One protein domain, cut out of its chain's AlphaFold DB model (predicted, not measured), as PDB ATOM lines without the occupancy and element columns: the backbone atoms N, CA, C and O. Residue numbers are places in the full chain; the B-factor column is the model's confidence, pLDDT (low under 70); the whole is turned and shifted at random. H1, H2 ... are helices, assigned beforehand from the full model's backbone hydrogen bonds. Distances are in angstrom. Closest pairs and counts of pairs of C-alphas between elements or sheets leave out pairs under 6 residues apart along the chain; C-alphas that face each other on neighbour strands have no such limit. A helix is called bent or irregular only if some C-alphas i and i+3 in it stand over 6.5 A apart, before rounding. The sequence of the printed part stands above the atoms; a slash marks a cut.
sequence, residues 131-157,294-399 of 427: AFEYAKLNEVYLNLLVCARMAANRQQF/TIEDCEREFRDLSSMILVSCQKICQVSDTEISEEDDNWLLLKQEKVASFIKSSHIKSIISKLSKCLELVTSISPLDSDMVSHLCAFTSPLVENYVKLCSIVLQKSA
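This is residues 131 to 157 and 294 to 399 of the 427 residues of an uncharacterized protein of Lodderomyces elongisporus (strain ATCC 11503 / CBS 2605 / JCM 1781 / NBRC 1676 / NRRL YB-4239) (UniProt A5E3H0). The domain is a slender rod of helices laid nearly along one axis: H1 and H2 lie on opposite sides, with H4 and H5 filling the two remaining sides between them. H3 comes end to end before H4 and, with the link of residues 321 to 330, makes one end of the rod; the turn from H4 into H5 makes the other. This bundle of five helices, H1 to H5 in order along the chain, has H1, H3 and H4 running one way and H2 and H5 the other. The printed part has 133 residues and no named strand, and its class is all helix. The whole is loose, with a radius of gyration of the C-alphas of 17.7 A and spans of 63 by 23 by 20 A.

The longest helix, H5, residues 367 to 399, has a kink of 40 degrees near residue 378 and is irregular, C-alphas 368 and 371 being 7.4 A apart. It touches H1, residues 131 to 149, at a shallow tilt of 28 degrees, opposite ways; the closest C-alphas, of Ala 148 and Ala 378, are 4.2 A apart. H5 also touches H2, residues 295 to 320, at 16 degrees, the same way, closest at the C-alphas of Ile 295 and Val 373, 6.8 A. H4, residues 348 to 362, touches H1 at 27 degrees, the same way, with the C-alphas of Leu 137 and Ile 352 closest at 5.8 A. Residues 297 to 309 of H2 touch H4 at 16 degrees, opposite ways, closest at the C-alphas of Glu 301 and Cys 358, 6.1 A. H4 and H5 are close but not clearly touching, while H1 and H2 are apart. H3, residues 331 to 345, forms a helical hairpin with H2, at 4 degrees, closest at the C-alphas of Lys 315 and Ser 345, 5.8 A. H3 touches H5 with residues 339 to 343 alone, closest at the C-alphas of Val 339 and Ser 398, 6.2 A. In H1, H2, H3 and H4 every O i to N i+4 pair is within hydrogen-bond range; in H5, 25 of 29 are.

H5 measures 44.1 A from its first to its last C-alpha and ends with C-alpha 399 at (140.238, 130.218, 172.152). H2 measures 37.4 A, H1 27.2 A, H4 20.7 A and H3 20.3 A. H1 begins with C-alpha 131 at (146.325, 135.756, 166.837), and H3 with C-alpha 331 at (137.165, 130.881, 190.412).

The two C-alphas farthest apart, of Glu 327 and Leu 368, are 63.3 A apart. Residues 158 to 293 are not printed, and C-alphas 157 and 294 are 13.9 A apart across the cut. The links H3 to H4 and H4 to H5 are tight, and H2 to H3 is short. The mean pLDDT of the printed part is 90.2, and no printed residue is under 70.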
ATOM      1  N   ALA A 131     146.415 136.555 168.059       95.44
ATOM      2  CA  ALA A 131     146.325 135.756 166.837       95.44
ATOM      3  C   ALA A 131     147.100 136.383 165.661       95.44
ATOM      4  O   ALA A 131     147.810 135.671 164.948       95.44
ATOM      5  N   PHE A 132     147.027 137.708 165.487       94.81
ATOM      6  CA  PHE A 132     147.839 138.418 164.491       94.81
ATOM      7  C   PHE A 132     149.335 138.336 164.802       94.81
ATOM      8  O   PHE A 132     150.148 138.084 163.911       94.81
ATOM      9  N   GLU A 133     149.710 138.518 166.069       95.19
ATOM     10  CA  GLU A 133     151.100 138.378 166.503       95.19
ATOM     11  C   GLU A 133     151.604 136.945 166.276       95.19
ATOM     12  O   GLU A 133     152.709 136.764 165.774       95.19
ATOM     13  N   TYR A 134     150.784 135.927 166.530       96.00
ATOM     14  CA  TYR A 134     151.120 134.531 166.248       96.00
ATOM     15  C   TYR A 134     151.318 134.248 164.751       96.00
ATOM     16  O   TYR A 134     152.285 133.584 164.372       96.00
ATOM     17  N   ALA A 135     150.459 134.788 163.879       94.50
ATOM     18  CA  ALA A 135     150.636 134.672 162.431       94.50
ATOM     19  C   ALA A 135     151.969 135.294 161.975       94.50
ATOM     20  O   ALA A 135     152.736 134.662 161.247       94.50
ATOM     21  N   LYS A 136     152.297 136.487 162.489       93.94
ATOM     22  CA  LYS A 136     153.577 137.151 162.218       93.94
ATOM     23  C   LYS A 136     154.770 136.369 162.776       93.94
ATOM     24  O   LYS A 136     155.803 136.281 162.122       93.94
ATOM     25  N   LEU A 137     154.650 135.780 163.966       95.75
ATOM     26  CA  LEU A 137     155.697 134.930 164.534       95.75
ATOM     27  C   LEU A 137     156.002 133.742 163.612       95.75
ATOM     28  O   LEU A 137     157.173 133.456 163.377       95.75
ATOM     29  N   ASN A 138     154.971 133.092 163.064       93.56
ATOM     30  CA  ASN A 138     155.143 132.003 162.102       93.56
ATOM     31  C   ASN A 138     155.862 132.464 160.831       93.56
ATOM     32  O   ASN A 138     156.788 131.793 160.388       93.56
ATOM     33  N   GLU A 139     155.492 133.616 160.273       91.12
ATOM     34  CA  GLU A 139     156.165 134.184 159.099       91.12
ATOM     35  C   GLU A 139     157.666 134.410 159.355       91.12
ATOM     36  O   GLU A 139     158.523 133.973 158.583       91.12
ATOM     37  N   VAL A 140     158.005 135.040 160.481       91.75
ATOM     38  CA  VAL A 140     159.398 135.325 160.851       91.75
ATOM     39  C   VAL A 140     160.162 134.031 161.180       91.75
ATOM     40  O   VAL A 140     161.330 133.893 160.818       91.75
ATOM     41  N   TYR A 141     159.514 133.044 161.801       93.62
ATOM     42  CA  TYR A 141     160.100 131.724 162.046       93.62
ATOM     43  C   TYR A 141     160.385 130.956 160.747       93.62
ATOM     44  O   TYR A 141     161.456 130.363 160.610       93.62
ATOM     45  N   LEU A 142     159.485 131.002 159.761       89.81
ATOM     46  CA  LEU A 142     159.728 130.396 158.449       89.81
ATOM     47  C   LEU A 142     160.940 131.030 157.762       89.81
ATOM     48  O   LEU A 142     161.750 130.315 157.174       89.81
ATOM     49  N   ASN A 143     161.119 132.345 157.899       89.06
ATOM     50  CA  ASN A 143     162.328 133.015 157.434       89.06
ATOM     51  C   ASN A 143     163.580 132.481 158.168       89.06
ATOM     52  O   ASN A 143     164.557 132.106 157.522       89.06
ATOM     53  N   LEU A 144     163.549 132.327 159.496       90.19
ATOM     54  CA  LEU A 144     164.665 131.715 160.233       90.19
ATOM     55  C   LEU A 144     165.014 130.306 159.718       90.19
ATOM     56  O   LEU A 144     166.193 129.987 159.564       90.19
ATOM     57  N   LEU A 145     164.010 129.483 159.403       88.31
ATOM     58  CA  LEU A 145     164.226 128.148 158.840       88.31
ATOM     59  C   LEU A 145     164.880 128.179 157.458       88.31
ATOM     60  O   LEU A 145     165.679 127.294 157.153       88.31
ATOM     61  N   VAL A 146     164.555 129.174 156.629       85.88
ATOM     62  CA  VAL A 146     165.250 129.383 155.352       85.88
ATOM     63  C   VAL A 146     166.728 129.639 155.630       85.88
ATOM     64  O   VAL A 146     167.550 128.881 155.124       85.88
ATOM     65  N   CYS A 147     167.067 130.588 156.513       85.50
ATOM     66  CA  CYS A 147     168.458 130.857 156.906       85.50
ATOM     67  C   CYS A 147     169.179 129.611 157.446       85.50
ATOM     68  O   CYS A 147     170.326 129.351 157.089       85.50
ATOM     69  N   ALA A 148     168.513 128.817 158.288       86.69
ATOM     70  CA  ALA A 148     169.076 127.612 158.898       86.69
ATOM     71  C   ALA A 148     169.421 126.505 157.886       86.69
ATOM     72  O   ALA A 148     170.301 125.686 158.139       86.69
ATOM     73  N   ARG A 149     168.726 126.453 156.744       85.00
ATOM     74  CA  ARG A 149     168.929 125.428 155.707       85.00
ATOM     75  C   ARG A 149     169.947 125.835 154.642       85.00
ATOM     76  O   ARG A 149     170.330 124.993 153.833       85.00
ATOM     77  N   MET A 150     170.407 127.085 154.646       79.75
ATOM     78  CA  MET A 150     171.293 127.613 153.605       79.75
ATOM     79  C   MET A 150     172.613 126.848 153.498       79.75
ATOM     80  O   MET A 150     172.957 126.422 152.398       79.75
ATOM     81  N   ALA A 151     173.296 126.573 154.615       76.62
ATOM     82  CA  ALA A 151     174.545 125.805 154.602       76.62
ATOM     83  C   ALA A 151     174.348 124.382 154.049       76.62
ATOM     84  O   ALA A 151     175.150 123.901 153.249       76.62
ATOM     85  N   ALA A 152     173.243 123.717 154.408       77.19
ATOM     86  CA  ALA A 152     172.922 122.380 153.901       77.19
ATOM     87  C   ALA A 152     172.667 122.379 152.383       77.19
ATOM     88  O   ALA A 152     173.071 121.448 151.686       77.19
ATOM     89  N   ASN A 153     172.053 123.447 151.871       77.31
ATOM     90  CA  ASN A 153     171.762 123.630 150.451       77.31
ATOM     91  C   ASN A 153     172.909 124.297 149.670       77.31
ATOM     92  O   ASN A 153     172.747 124.560 148.481       77.31
ATOM     93  N   ARG A 154     174.059 124.575 150.306       75.12
ATOM     94  CA  ARG A 154     175.200 125.307 149.716       75.12
ATOM     95  C   ARG A 154     174.817 126.691 149.170       75.12
ATOM     96  O   ARG A 154     175.352 127.142 148.161       75.12
ATOM     97  N   GLN A 155     173.877 127.357 149.835       77.50
ATOM     98  CA  GLN A 155     173.411 128.696 149.487       77.50
ATOM     99  C   GLN A 155     174.121 129.751 150.332       77.50
ATOM    100  O   GLN A 155     174.353 129.549 151.522       77.50
ATOM    101  N   GLN A 156     174.375 130.916 149.739       76.94
ATOM    102  CA  GLN A 156     174.930 132.070 150.444       76.94
ATOM    103  C   GLN A 156     173.938 133.231 150.499       76.94
ATOM    104  O   GLN A 156     173.016 133.331 149.677       76.94
ATOM    105  N   PHE A 157     174.114 134.102 151.495       76.00
ATOM    106  CA  PHE A 157     173.385 135.362 151.565       76.00
ATOM    107  C   PHE A 157     173.831 136.297 150.443       76.00
ATOM    108  O   PHE A 157     175.023 136.495 150.205       76.00
ATOM    109  N   THR A 294     179.361 141.847 162.256       82.62
ATOM    110  CA  THR A 294     180.215 140.676 162.488       82.62
ATOM    111  C   THR A 294     179.404 139.470 162.964       82.62
ATOM    112  O   THR A 294     178.258 139.595 163.414       82.62
ATOM    113  N   ILE A 295     179.996 138.274 162.894       85.19
ATOM    114  CA  ILE A 295     179.370 137.048 163.413       85.19
ATOM    115  C   ILE A 295     179.094 137.176 164.920       85.19
ATOM    116  O   ILE A 295     178.062 136.699 165.398       85.19
ATOM    117  N   GLU A 296     179.974 137.838 165.675       87.38
ATOM    118  CA  GLU A 296     179.825 138.030 167.121       87.38
ATOM    119  C   GLU A 296     178.604 138.886 167.476       87.38
ATOM    120  O   GLU A 296     177.959 138.647 168.501       87.38
ATOM    121  N   ASP A 297     178.256 139.861 166.631       87.75
ATOM    122  CA  ASP A 297     177.050 140.669 166.815       87.75
ATOM    123  C   ASP A 297     175.786 139.826 166.612       87.75
ATOM    124  O   ASP A 297     174.842 139.914 167.405       87.75
ATOM    125  N   CYS A 298     175.786 138.943 165.607       88.38
ATOM    126  CA  CYS A 298     174.714 137.970 165.420       88.38
ATOM    127  C   CYS A 298     174.610 137.003 166.602       88.38
ATOM    128  O   CYS A 298     173.522 136.838 167.153       88.38
ATOM    129  N   GLU A 299     175.716 136.387 167.024       92.62
ATOM    130  CA  GLU A 299     175.734 135.446 168.152       92.62
ATOM    131  C   GLU A 299     175.172 136.086 169.423       92.62
ATOM    132  O   GLU A 299     174.297 135.502 170.070       92.62
ATOM    133  N   ARG A 300     175.586 137.320 169.736       93.69
ATOM    134  CA  ARG A 300     175.087 138.065 170.896       93.69
ATOM    135  C   ARG A 300     173.576 138.260 170.841       93.69
ATOM    136  O   ARG A 300     172.890 138.026 171.836       93.69
ATOM    137  N   GLU A 301     173.046 138.661 169.693       93.31
ATOM    138  CA  GLU A 301     171.616 138.933 169.531       93.31
ATOM    139  C   GLU A 301     170.771 137.649 169.568       93.31
ATOM    140  O   GLU A 301     169.704 137.638 170.191       93.31
ATOM    141  N   PHE A 302     171.271 136.546 169.004       94.12
ATOM    142  CA  PHE A 302     170.651 135.221 169.107       94.12
ATOM    143  C   PHE A 302     170.690 134.653 170.534       94.12
ATOM    144  O   PHE A 302     169.735 134.001 170.976       94.12
ATOM    145  N   ARG A 303     171.762 134.917 171.287       94.88
ATOM    146  CA  ARG A 303     171.855 134.549 172.705       94.88
ATOM    147  C   ARG A 303     170.835 135.316 173.540       94.88
ATOM    148  O   ARG A 303     170.100 134.699 174.309       94.88
ATOM    149  N   ASP A 304     170.721 136.625 173.334       95.62
ATOM    150  CA  ASP A 304     169.707 137.447 174.000       95.62
ATOM    151  C   ASP A 304     168.283 136.978 173.668       95.62
ATOM    152  O   ASP A 304     167.435 136.883 174.558       95.62
ATOM    153  N   LEU A 305     168.011 136.655 172.396       96.81
ATOM    154  CA  LEU A 305     166.738 136.072 171.965       96.81
ATOM    155  C   LEU A 305     166.439 134.780 172.736       96.81
ATOM    156  O   LEU A 305     165.334 134.605 173.249       96.81
ATOM    157  N   SER A 306     167.434 133.899 172.854       96.75
ATOM    158  CA  SER A 306     167.305 132.640 173.590       96.75
ATOM    159  C   SER A 306     166.971 132.892 175.063       96.75
ATOM    160  O   SER A 306     166.048 132.279 175.600       96.75
ATOM    161  N   SER A 307     167.643 133.853 175.704       96.81
ATOM    162  CA  SER A 307     167.326 134.271 177.074       96.81
ATOM    163  C   SER A 307     165.905 134.829 177.204       96.81
ATOM    164  O   SER A 307     165.196 134.467 178.142       96.81
ATOM    165  N   MET A 308     165.445 135.660 176.262       97.19
ATOM    166  CA  MET A 308     164.076 136.197 176.265       97.19
ATOM    167  C   MET A 308     163.019 135.092 176.149       97.19
ATOM    168  O   MET A 308     162.025 135.120 176.878       97.19
ATOM    169  N   ILE A 309     163.248 134.110 175.271       97.25
ATOM    170  CA  ILE A 309     162.367 132.948 175.109       97.25
ATOM    171  C   ILE A 309     162.313 132.142 176.409       97.25
ATOM    172  O   ILE A 309     161.224 131.860 176.905       97.25
ATOM    173  N   LEU A 310     163.465 131.827 177.009       96.06
ATOM    174  CA  LEU A 310     163.523 131.070 178.264       96.06
ATOM    175  C   LEU A 310     162.799 131.788 179.409       96.06
ATOM    176  O   LEU A 310     162.048 131.153 180.148       96.06
ATOM    177  N   VAL A 311     162.953 133.110 179.525       96.19
ATOM    178  CA  VAL A 311     162.231 133.916 180.524       96.19
ATOM    179  C   VAL A 311     160.719 133.893 180.277       96.19
ATOM    180  O   VAL A 311     159.942 133.846 181.232       96.19
ATOM    181  N   SER A 312     160.271 133.911 179.019       95.62
ATOM    182  CA  SER A 312     158.849 133.765 178.694       95.62
ATOM    183  C   SER A 312     158.318 132.384 179.092       95.62
ATOM    184  O   SER A 312     157.297 132.307 179.777       95.62
ATOM    185  N   CYS A 313     159.044 131.311 178.764       94.94
ATOM    186  CA  CYS A 313     158.701 129.950 179.178       94.94
ATOM    187  C   CYS A 313     158.609 129.825 180.706       94.94
ATOM    188  O   CYS A 313     157.616 129.317 181.215       94.94
ATOM    189  N   GLN A 314     159.587 130.357 181.450       94.56
ATOM    190  CA  GLN A 314     159.574 130.358 182.918       94.56
ATOM    191  C   GLN A 314     158.339 131.063 183.488       94.56
ATOM    192  O   GLN A 314     157.681 130.530 184.379       94.56
ATOM    193  N   LYS A 315     157.988 132.239 182.953       93.88
ATOM    194  CA  LYS A 315     156.792 132.979 183.383       93.88
ATOM    195  C   LYS A 315     155.507 132.218 183.069       93.88
ATOM    196  O   LYS A 315     154.577 132.251 183.865       93.88
ATOM    197  N   ILE A 316     155.439 131.535 181.927       93.56
ATOM    198  CA  ILE A 316     154.284 130.702 181.578       93.56
ATOM    199  C   ILE A 316     154.164 129.508 182.533       93.56
ATOM    200  O   ILE A 316     153.056 129.248 182.995       93.56
ATOM    201  N   CYS A 317     155.269 128.849 182.895       92.44
ATOM    202  CA  CYS A 317     155.255 127.767 183.887       92.44
ATOM    203  C   CYS A 317     154.772 128.256 185.264       92.44
ATOM    204  O   CYS A 317     153.889 127.660 185.869       92.44
ATOM    205  N   GLN A 318     155.255 129.414 185.719       92.12
ATOM    206  CA  GLN A 318     154.783 130.015 186.974       92.12
ATOM    207  C   GLN A 318     153.272 130.284 186.960       92.12
ATOM    208  O   GLN A 318     152.595 130.096 187.966       92.12
ATOM    209  N   VAL A 319     152.724 130.712 185.817       90.62
ATOM    210  CA  VAL A 319     151.274 130.875 185.663       90.62
ATOM    211  C   VAL A 319     150.578 129.513 185.635       90.62
ATOM    212  O   VAL A 319     149.500 129.387 186.211       90.62
ATOM    213  N   SER A 320     151.147 128.477 185.008       87.44
ATOM    214  CA  SER A 320     150.512 127.154 184.963       87.44
ATOM    215  C   SER A 320     150.360 126.517 186.337       87.44
ATOM    216  O   SER A 320     149.288 125.965 186.586       87.44
ATOM    217  N   ASP A 321     151.347 126.692 187.215       86.38
ATOM    218  CA  ASP A 321     151.409 126.090 188.555       86.38
ATOM    219  C   ASP A 321     150.333 126.618 189.521       86.38
ATOM    220  O   ASP A 321     150.109 126.053 190.587       86.38
ATOM    221  N   THR A 322     149.632 127.696 189.158       84.88
ATOM    222  CA  THR A 322     148.510 128.215 189.952       84.88
ATOM    223  C   THR A 322     147.273 127.321 189.812       84.88
ATOM    224  O   THR A 322     146.558 127.385 188.811       84.88
ATOM    225  N   GLU A 323     146.994 126.464 190.788       83.25
ATOM    226  CA  GLU A 323     145.761 125.667 190.796       83.25
ATOM    227  C   GLU A 323     144.544 126.550 191.119       83.25
ATOM    228  O   GLU A 323     144.602 127.413 191.991       83.25
ATOM    229  N   ILE A 324     143.454 126.367 190.367       85.56
ATOM    230  CA  ILE A 324     142.180 127.070 190.570       85.56
ATOM    231  C   ILE A 324     141.099 125.996 190.616       85.56
ATOM    232  O   ILE A 324     140.891 125.308 189.612       85.56
ATOM    233  N   SER A 325     140.430 125.851 191.757       85.06
ATOM    234  CA  SER A 325     139.301 124.936 191.913       85.06
ATOM    235  C   SER A 325     137.991 125.650 191.591       85.06
ATOM    236  O   SER A 325     137.808 126.816 191.929       85.06
ATOM    237  N   GLU A 326     137.032 124.947 190.986       79.38
ATOM    238  CA  GLU A 326     135.657 125.458 190.832       79.38
ATOM    239  C   GLU A 326     134.928 125.582 192.183       79.38
ATOM    240  O   GLU A 326     133.873 126.211 192.283       79.38
ATOM    241  N   GLU A 327     135.503 125.006 193.243       81.25
ATOM    242  CA  GLU A 327     135.032 125.178 194.613       81.25
ATOM    243  C   GLU A 327     135.489 126.504 195.243       81.25
ATOM    244  O   GLU A 327     134.916 126.927 196.251       81.25
ATOM    245  N   ASP A 328     136.457 127.194 194.643       85.19
ATOM    246  CA  ASP A 328     136.966 128.454 195.173       85.19
ATOM    247  C   ASP A 328     136.020 129.623 194.864       85.19
ATOM    248  O   ASP A 328     135.354 129.690 193.823       85.19
ATOM    249  N   ASP A 329     135.979 130.605 195.764       86.50
ATOM    250  CA  ASP A 329     135.287 131.861 195.491       86.50
ATOM    251  C   ASP A 329     136.010 132.631 194.373       86.50
ATOM    252  O   ASP A 329     137.232 132.763 194.355       86.50
ATOM    253  N   ASN A 330     135.238 133.208 193.451       89.31
ATOM    254  CA  ASN A 330     135.714 133.942 192.275       89.31
ATOM    255  C   ASN A 330     136.518 133.109 191.262       89.31
ATOM    256  O   ASN A 330     137.215 133.687 190.423       89.31
ATOM    257  N   TRP A 331     136.401 131.777 191.288       91.00
ATOM    258  CA  TRP A 331     137.165 130.881 190.412       91.00
ATOM    259  C   TRP A 331     137.093 131.267 188.925       91.00
ATOM    260  O   TRP A 331     138.094 131.175 188.214       91.00
ATOM    261  N   LEU A 332     135.942 131.758 188.441       88.81
ATOM    262  CA  LEU A 332     135.780 132.151 187.040       88.81
ATOM    263  C   LEU A 332     136.632 133.378 186.712       88.81
ATOM    264  O   LEU A 332     137.320 133.383 185.692       88.81
ATOM    265  N   LEU A 333     136.618 134.403 187.570       89.25
ATOM    266  CA  LEU A 333     137.455 135.594 187.394       89.25
ATOM    267  C   LEU A 333     138.938 135.223 187.414       89.25
ATOM    268  O   LEU A 333     139.668 135.616 186.506       89.25
ATOM    269  N   LEU A 334     139.349 134.397 188.378       91.38
ATOM    270  CA  LEU A 334     140.724 133.910 188.491       91.38
ATOM    271  C   LEU A 334     141.143 133.120 187.245       91.38
ATOM    272  O   LEU A 334     142.225 133.342 186.703       91.38
ATOM    273  N   LYS A 335     140.266 132.259 186.710       90.50
ATOM    274  CA  LYS A 335     140.510 131.526 185.458       90.50
ATOM    275  C   LYS A 335     140.679 132.485 184.276       90.50
ATOM    276  O   LYS A 335     141.605 132.326 183.481       90.50
ATOM    277  N   GLN A 336     139.848 133.526 184.184       91.06
ATOM    278  CA  GLN A 336     139.966 134.536 183.129       91.06
ATOM    279  C   GLN A 336     141.227 135.408 183.259       91.06
ATOM    280  O   GLN A 336     141.784 135.834 182.239       91.06
ATOM    281  N   GLU A 337     141.681 135.697 184.477       91.44
ATOM    282  CA  GLU A 337     142.943 136.396 184.754       91.44
ATOM    283  C   GLU A 337     144.156 135.518 184.440       91.44
ATOM    284  O   GLU A 337     145.123 135.998 183.841       91.44
ATOM    285  N   LYS A 338     144.083 134.218 184.745       92.44
ATOM    286  CA  LYS A 338     145.105 133.227 184.389       92.44
ATOM    287  C   LYS A 338     145.292 133.133 182.873       92.44
ATOM    288  O   LYS A 338     146.418 133.237 182.389       92.44
ATOM    289  N   VAL A 339     144.203 133.042 182.103       92.25
ATOM    290  CA  VAL A 339     144.256 133.045 180.625       92.25
ATOM    291  C   VAL A 339     144.874 134.337 180.084       92.25
ATOM    292  O   VAL A 339     145.769 134.294 179.240       92.25
ATOM    293  N   ALA A 340     144.473 135.497 180.613       92.81
ATOM    294  CA  ALA A 340     145.079 136.775 180.226       92.81
ATOM    295  C   ALA A 340     146.577 136.841 180.579       92.81
ATOM    296  O   ALA A 340     147.372 137.418 179.833       92.81
ATOM    297  N   SER A 341     146.969 136.222 181.691       93.69
ATOM    298  CA  SER A 341     148.360 136.134 182.127       93.69
ATOM    299  C   SER A 341     149.198 135.250 181.205       93.69
ATOM    300  O   SER A 341     150.339 135.610 180.942       93.69
ATOM    301  N   PHE A 342     148.655 134.164 180.640       93.94
ATOM    302  CA  PHE A 342     149.363 133.372 179.622       93.94
ATOM    303  C   PHE A 342     149.677 134.192 178.366       93.94
ATOM    304  O   PHE A 342     150.832 134.230 177.938       93.94
ATOM    305  N   ILE A 343     148.682 134.907 177.826       94.25
ATOM    306  CA  ILE A 343     148.857 135.791 176.660       94.25
ATOM    307  C   ILE A 343     149.934 136.846 176.950       94.25
ATOM    308  O   ILE A 343     150.864 137.036 176.168       94.25
ATOM    309  N   LYS A 344     149.862 137.499 178.117       94.38
ATOM    310  CA  LYS A 344     150.823 138.538 178.512       94.38
ATOM    311  C   LYS A 344     152.234 137.985 178.745       94.38
ATOM    312  O   LYS A 344     153.211 138.614 178.348       94.38
ATOM    313  N   SER A 345     152.355 136.824 179.386       94.19
ATOM    314  CA  SER A 345     153.640 136.187 179.711       94.19
ATOM    315  C   SER A 345     154.335 135.562 178.503       94.19
ATOM    316  O   SER A 345     155.540 135.315 178.566       94.19
ATOM    317  N   SER A 346     153.623 135.359 177.392       92.38
ATOM    318  CA  SER A 346     154.216 134.936 176.121       92.38
ATOM    319  C   SER A 346     155.189 135.976 175.549       92.38
ATOM    320  O   SER A 346     156.123 135.595 174.855       92.38
ATOM    321  N   HIS A 347     155.039 137.274 175.859       94.31
ATOM    322  CA  HIS A 347     155.912 138.356 175.347       94.31
ATOM    323  C   HIS A 347     156.110 138.331 173.819       94.31
ATOM    324  O   HIS A 347     157.131 138.801 173.311       94.31
ATOM    325  N   ILE A 348     155.121 137.808 173.085       95.69
ATOM    326  CA  ILE A 348     155.229 137.468 171.663       95.69
ATOM    327  C   ILE A 348     155.676 138.648 170.800       95.69
ATOM    328  O   ILE A 348     156.616 138.520 170.021       95.69
ATOM    329  N   LYS A 349     155.121 139.843 171.025       95.50
ATOM    330  CA  LYS A 349     155.509 141.067 170.313       95.50
ATOM    331  C   LYS A 349     156.994 141.412 170.462       95.50
ATOM    332  O   LYS A 349     157.645 141.800 169.494       95.50
ATOM    333  N   SER A 350     157.526 141.278 171.678       95.56
ATOM    334  CA  SER A 350     158.927 141.586 171.981       95.56
ATOM    335  C   SER A 350     159.862 140.569 171.325       95.56
ATOM    336  O   SER A 350     160.857 140.941 170.704       95.56
ATOM    337  N   ILE A 351     159.490 139.287 171.380       96.44
ATOM    338  CA  ILE A 351     160.254 138.198 170.765       96.44
ATOM    339  C   ILE A 351     160.231 138.302 169.236       96.44
ATOM    340  O   ILE A 351     161.283 138.168 168.619       96.44
ATOM    341  N   ILE A 352     159.094 138.648 168.617       96.62
ATOM    342  CA  ILE A 352     159.014 138.935 167.174       96.62
ATOM    343  C   ILE A 352     159.967 140.068 166.793       96.62
ATOM    344  O   ILE A 352     160.693 139.948 165.809       96.62
ATOM    345  N   SER A 353     159.981 141.164 167.559       95.81
ATOM    346  CA  SER A 353     160.871 142.297 167.287       95.81
ATOM    347  C   SER A 353     162.342 141.891 167.373       95.81
ATOM    348  O   SER A 353     163.127 142.270 166.506       95.81
ATOM    349  N   LYS A 354     162.720 141.107 168.391       95.44
ATOM    350  CA  LYS A 354     164.096 140.623 168.560       95.44
ATOM    351  C   LYS A 354     164.483 139.632 167.462       95.44
ATOM    352  O   LYS A 354     165.567 139.753 166.904       95.44
ATOM    353  N   LEU A 355     163.599 138.701 167.104       94.50
ATOM    354  CA  LEU A 355     163.838 137.734 166.033       94.50
ATOM    355  C   LEU A 355     163.952 138.424 164.665       94.50
ATOM    356  O   LEU A 355     164.845 138.093 163.893       94.50
ATOM    357  N   SER A 356     163.113 139.428 164.392       93.19
ATOM    358  CA  SER A 356     163.207 140.237 163.166       93.19
ATOM    359  C   SER A 356     164.553 140.962 163.094       93.19
ATOM    360  O   SER A 356     165.232 140.881 162.076       93.19
ATOM    361  N   LYS A 357     164.999 141.564 164.206       91.00
ATOM    362  CA  LYS A 357     166.331 142.179 164.311       91.00
ATOM    363  C   LYS A 357     167.459 141.165 164.075       91.00
ATOM    364  O   LYS A 357     168.418 141.477 163.378       91.00
ATOM    365  N   CYS A 358     167.343 139.945 164.606       91.44
ATOM    366  CA  CYS A 358     168.321 138.883 164.342       91.44
ATOM    367  C   CYS A 358     168.407 138.579 162.839       91.44
ATOM    368  O   CYS A 358     169.503 138.503 162.296       91.44
ATOM    369  N   LEU A 359     167.267 138.468 162.148       88.69
ATOM    370  CA  LEU A 359     167.240 138.239 160.701       88.69
ATOM    371  C   LEU A 359     167.800 139.426 159.902       88.69
ATOM    372  O   LEU A 359     168.506 139.216 158.919       88.69
ATOM    373  N   GLU A 360     167.543 140.664 160.316       86.69
ATOM    374  CA  GLU A 360     168.135 141.858 159.693       86.69
ATOM    375  C   GLU A 360     169.672 141.853 159.777       86.69
ATOM    376  O   GLU A 360     170.350 142.183 158.803       86.69
ATOM    377  N   LEU A 361     170.234 141.411 160.906       85.56
ATOM    378  CA  LEU A 361     171.685 141.274 161.069       85.56
ATOM    379  C   LEU A 361     172.246 140.132 160.222       85.56
ATOM    380  O   LEU A 361     173.202 140.334 159.481       85.56
ATOM    381  N   VAL A 362     171.595 138.967 160.243       84.56
ATOM    382  CA  VAL A 362     171.964 137.806 159.412       84.56
ATOM    383  C   VAL A 362     172.006 138.178 157.930       84.56
ATOM    384  O   VAL A 362     172.896 137.772 157.190       84.56
ATOM    385  N   THR A 363     171.058 139.001 157.493       77.94
ATOM    386  CA  THR A 363     170.969 139.485 156.113       77.94
ATOM    387  C   THR A 363     171.923 140.647 155.799       77.94
ATOM    388  O   THR A 363     172.002 141.091 154.655       77.94
ATOM    389  N   SER A 364     172.681 141.144 156.768       77.44
ATOM    390  CA  SER A 364     173.672 142.210 156.564       77.44
ATOM    391  C   SER A 364     175.115 141.695 156.537       77.44
ATOM    392  O   SER A 364     176.016 142.462 156.205       77.44
ATOM    393  N   ILE A 365     175.325 140.407 156.827       78.00
ATOM    394  CA  ILE A 365     176.643 139.774 156.920       78.00
ATOM    395  C   ILE A 365     177.294 139.539 155.545       78.00
ATOM    396  O   ILE A 365     176.623 139.362 154.524       78.00
ATOM    397  N   SER A 366     178.632 139.535 155.544       73.38
ATOM    398  CA  SER A 366     179.473 139.172 154.403       73.38
ATOM    399  C   SER A 366     179.210 137.735 153.912       73.38
ATOM    400  O   SER A 366     179.061 136.822 154.726       73.38
ATOM    401  N   PRO A 367     179.225 137.467 152.592       72.81
ATOM    402  CA  PRO A 367     179.030 136.118 152.045       72.81
ATOM    403  C   PRO A 367     180.001 135.060 152.586       72.81
ATOM    404  O   PRO A 367     179.651 133.883 152.631       72.81
ATOM    405  N   LEU A 368     181.202 135.469 153.013       72.62
ATOM    406  CA  LEU A 368     182.231 134.580 153.570       72.62
ATOM    407  C   LEU A 368     181.798 133.929 154.892       72.62
ATOM    408  O   LEU A 368     182.140 132.779 155.156       72.62
ATOM    409  N   ASP A 369     180.990 134.637 155.676       81.06
ATOM    410  CA  ASP A 369     180.527 134.210 156.998       81.06
ATOM    411  C   ASP A 369     179.137 133.550 156.949       81.06
ATOM    412  O   ASP A 369     178.604 133.092 157.966       81.06
ATOM    413  N   SER A 370     178.547 133.465 155.751       81.81
ATOM    414  CA  SER A 370     177.192 132.959 155.511       81.81
ATOM    415  C   SER A 370     176.974 131.554 156.078       81.81
ATOM    416  O   SER A 370     175.918 131.277 156.653       81.81
ATOM    417  N   ASP A 371     177.970 130.675 155.959       85.44
ATOM    418  CA  ASP A 371     177.876 129.304 156.461       85.44
ATOM    419  C   ASP A 371     177.807 129.279 157.988       85.44
ATOM    420  O   ASP A 371     176.935 128.622 158.555       85.44
ATOM    421  N   MET A 372     178.681 130.014 158.683       85.88
ATOM    422  CA  MET A 372     178.680 130.058 160.151       85.88
ATOM    423  C   MET A 372     177.366 130.620 160.698       85.88
ATOM    424  O   MET A 372     176.791 130.067 161.638       85.88
ATOM    425  N   VAL A 373     176.842 131.671 160.071       87.12
ATOM    426  CA  VAL A 373     175.567 132.283 160.462       87.12
ATOM    427  C   VAL A 373     174.384 131.357 160.187       87.12
ATOM    428  O   VAL A 373     173.454 131.285 160.992       87.12
ATOM    429  N   SER A 374     174.423 130.599 159.089       89.06
ATOM    430  CA  SER A 374     173.425 129.566 158.806       89.06
ATOM    431  C   SER A 374     173.433 128.473 159.881       89.06
ATOM    432  O   SER A 374     172.371 128.124 160.401       89.06
ATOM    433  N   HIS A 375     174.612 128.012 160.315       89.12
ATOM    434  CA  HIS A 375     174.729 127.072 161.434       89.12
ATOM    435  C   HIS A 375     174.224 127.669 162.758       89.12
ATOM    436  O   HIS A 375     173.561 126.968 163.519       89.12
ATOM    437  N   LEU A 376     174.461 128.957 163.025       91.44
ATOM    438  CA  LEU A 376     173.914 129.653 164.199       91.44
ATOM    439  C   LEU A 376     172.374 129.718 164.165       91.44
ATOM    440  O   LEU A 376     171.708 129.461 165.174       91.44
ATOM    441  N   CYS A 377     171.791 130.002 162.997       91.88
ATOM    442  CA  CYS A 377     170.342 129.948 162.794       91.88
ATOM    443  C   CYS A 377     169.814 128.524 163.010       91.88
ATOM    444  O   CYS A 377     168.800 128.335 163.680       91.88
ATOM    445  N   ALA A 378     170.509 127.508 162.492       92.69
ATOM    446  CA  ALA A 378     170.146 126.104 162.680       92.69
ATOM    447  C   ALA A 378     170.234 125.668 164.148       92.69
ATOM    448  O   ALA A 378     169.353 124.962 164.628       92.69
ATOM    449  N   PHE A 379     171.243 126.140 164.881       93.25
ATOM    450  CA  PHE A 379     171.415 125.872 166.306       93.25
ATOM    451  C   PHE A 379     170.282 126.467 167.156       93.25
ATOM    452  O   PHE A 379     169.795 125.826 168.085       93.25
ATOM    453  N   THR A 380     169.826 127.678 166.827       93.81
ATOM    454  CA  THR A 380     168.766 128.378 167.577       93.81
ATOM    455  C   THR A 380     167.347 128.000 167.145       93.81
ATOM    456  O   THR A 380     166.405 128.142 167.930       93.81
ATOM    457  N   SER A 381     167.178 127.462 165.935       93.25
ATOM    458  CA  SER A 381     165.874 127.095 165.363       93.25
ATOM    459  C   SER A 381     165.026 126.165 166.244       93.25
ATOM    460  O   SER A 381     163.844 126.470 166.405       93.25
ATOM    461  N   PRO A 382     165.557 125.090 166.871       95.69
ATOM    462  CA  PRO A 382     164.756 124.209 167.725       95.69
ATOM    463  C   PRO A 382     164.151 124.919 168.943       95.69
ATOM    464  O   PRO A 382     163.039 124.600 169.367       95.69
ATOM    465  N   LEU A 383     164.859 125.898 169.517       96.38
ATOM    466  CA  LEU A 383     164.342 126.686 170.637       96.38
ATOM    467  C   LEU A 383     163.178 127.573 170.182       96.38
ATOM    468  O   LEU A 383     162.135 127.605 170.837       96.38
ATOM    469  N   VAL A 384     163.339 128.253 169.043       96.44
ATOM    470  CA  VAL A 384     162.288 129.093 168.452       96.44
ATOM    471  C   VAL A 384     161.085 128.242 168.043       96.44
ATOM    472  O   VAL A 384     159.956 128.623 168.330       96.44
ATOM    473  N   GLU A 385     161.296 127.057 167.467       96.75
ATOM    474  CA  GLU A 385     160.225 126.120 167.107       96.75
ATOM    475  C   GLU A 385     159.379 125.726 168.325       96.75
ATOM    476  O   GLU A 385     158.148 125.775 168.282       96.75
ATOM    477  N   ASN A 386     160.022 125.366 169.437       96.06
ATOM    478  CA  ASN A 386     159.307 125.027 170.665       96.06
ATOM    479  C   ASN A 386     158.562 126.232 171.250       96.06
ATOM    480  O   ASN A 386     157.460 126.074 171.775       96.06
ATOM    481  N   TYR A 387     159.110 127.439 171.116       97.50
ATOM    482  CA  TYR A 387     158.417 128.664 171.502       97.50
ATOM    483  C   TYR A 387     157.189 128.955 170.621       97.50
ATOM    484  O   TYR A 387     156.132 129.308 171.145       97.50
ATOM    485  N   VAL A 388     157.280 128.744 169.303       97.06
ATOM    486  CA  VAL A 388     156.129 128.839 168.386       97.06
ATOM    487  C   VAL A 388     155.041 127.845 168.798       97.06
ATOM    488  O   VAL A 388     153.882 128.232 168.943       97.06
ATOM    489  N   LYS A 389     155.411 126.586 169.077       96.69
ATOM    490  CA  LYS A 389     154.478 125.560 169.582       96.69
ATOM    491  C   LYS A 389     153.827 125.981 170.898       96.69
ATOM    492  O   LYS A 389     152.616 125.841 171.050       96.69
ATOM    493  N   LEU A 390     154.596 126.543 171.832       96.06
ATOM    494  CA  LEU A 390     154.068 127.059 173.095       96.06
ATOM    495  C   LEU A 390     153.030 128.167 172.863       96.06
ATOM    496  O   LEU A 390     151.952 128.122 173.453       96.06
ATOM    497  N   CYS A 391     153.316 129.122 171.975       96.81
ATOM    498  CA  CYS A 391     152.376 130.189 171.625       96.81
ATOM    499  C   CYS A 391     151.106 129.643 170.959       96.81
ATOM    500  O   CYS A 391     150.008 130.100 171.272       96.81
ATOM    501  N   SER A 392     151.234 128.614 170.114       96.31
ATOM    502  CA  SER A 392     150.088 127.904 169.536       96.31
ATOM    503  C   SER A 392     149.203 127.282 170.616       96.31
ATOM    504  O   SER A 392     147.984 127.415 170.560       96.31
ATOM    505  N   ILE A 393     149.800 126.634 171.623       95.44
ATOM    506  CA  ILE A 393     149.061 126.031 172.742       95.44
ATOM    507  C   ILE A 393     148.360 127.113 173.572       95.44
ATOM    508  O   ILE A 393     147.206 126.937 173.959       95.44
ATOM    509  N   VAL A 394     149.028 128.241 173.842       95.44
ATOM    510  CA  VAL A 394     148.424 129.378 174.559       95.44
ATOM    511  C   VAL A 394     147.238 129.947 173.780       95.44
ATOM    512  O   VAL A 394     146.188 130.195 174.375       95.44
ATOM    513  N   LEU A 395     147.376 130.120 172.462       95.75
ATOM    514  CA  LEU A 395     146.309 130.612 171.593       95.75
ATOM    515  C   LEU A 395     145.118 129.650 171.581       95.75
ATOM    516  O   LEU A 395     143.994 130.083 171.821       95.75
ATOM    517  N   GLN A 396     145.373 128.355 171.375       94.25
ATOM    518  CA  GLN A 396     144.341 127.321 171.355       94.25
ATOM    519  C   GLN A 396     143.579 127.271 172.681       94.25
ATOM    520  O   GLN A 396     142.362 127.403 172.682       94.25
ATOM    521  N   LYS A 397     144.277 127.195 173.820       93.00
ATOM    522  CA  LYS A 397     143.630 127.178 175.142       93.00
ATOM    523  C   LYS A 397     142.842 128.455 175.435       93.00
ATOM    524  O   LYS A 397     141.822 128.415 176.118       93.00
ATOM    525  N   SER A 398     143.315 129.602 174.947       93.62
ATOM    526  CA  SER A 398     142.602 130.875 175.104       93.62
ATOM    527  C   SER A 398     141.331 130.921 174.253       93.62
ATOM    528  O   SER A 398     140.315 131.439 174.715       93.62
ATOM    529  N   ALA A 399     141.384 130.362 173.041       93.81
ATOM    530  CA  ALA A 399     140.238 130.218 172.152       93.81
ATOM    531  C   ALA A 399     139.212 129.220 172.707       93.81
ATOM    532  O   ALA A 399     138.040 129.566 172.785       93.81
TER     533      ALA A 399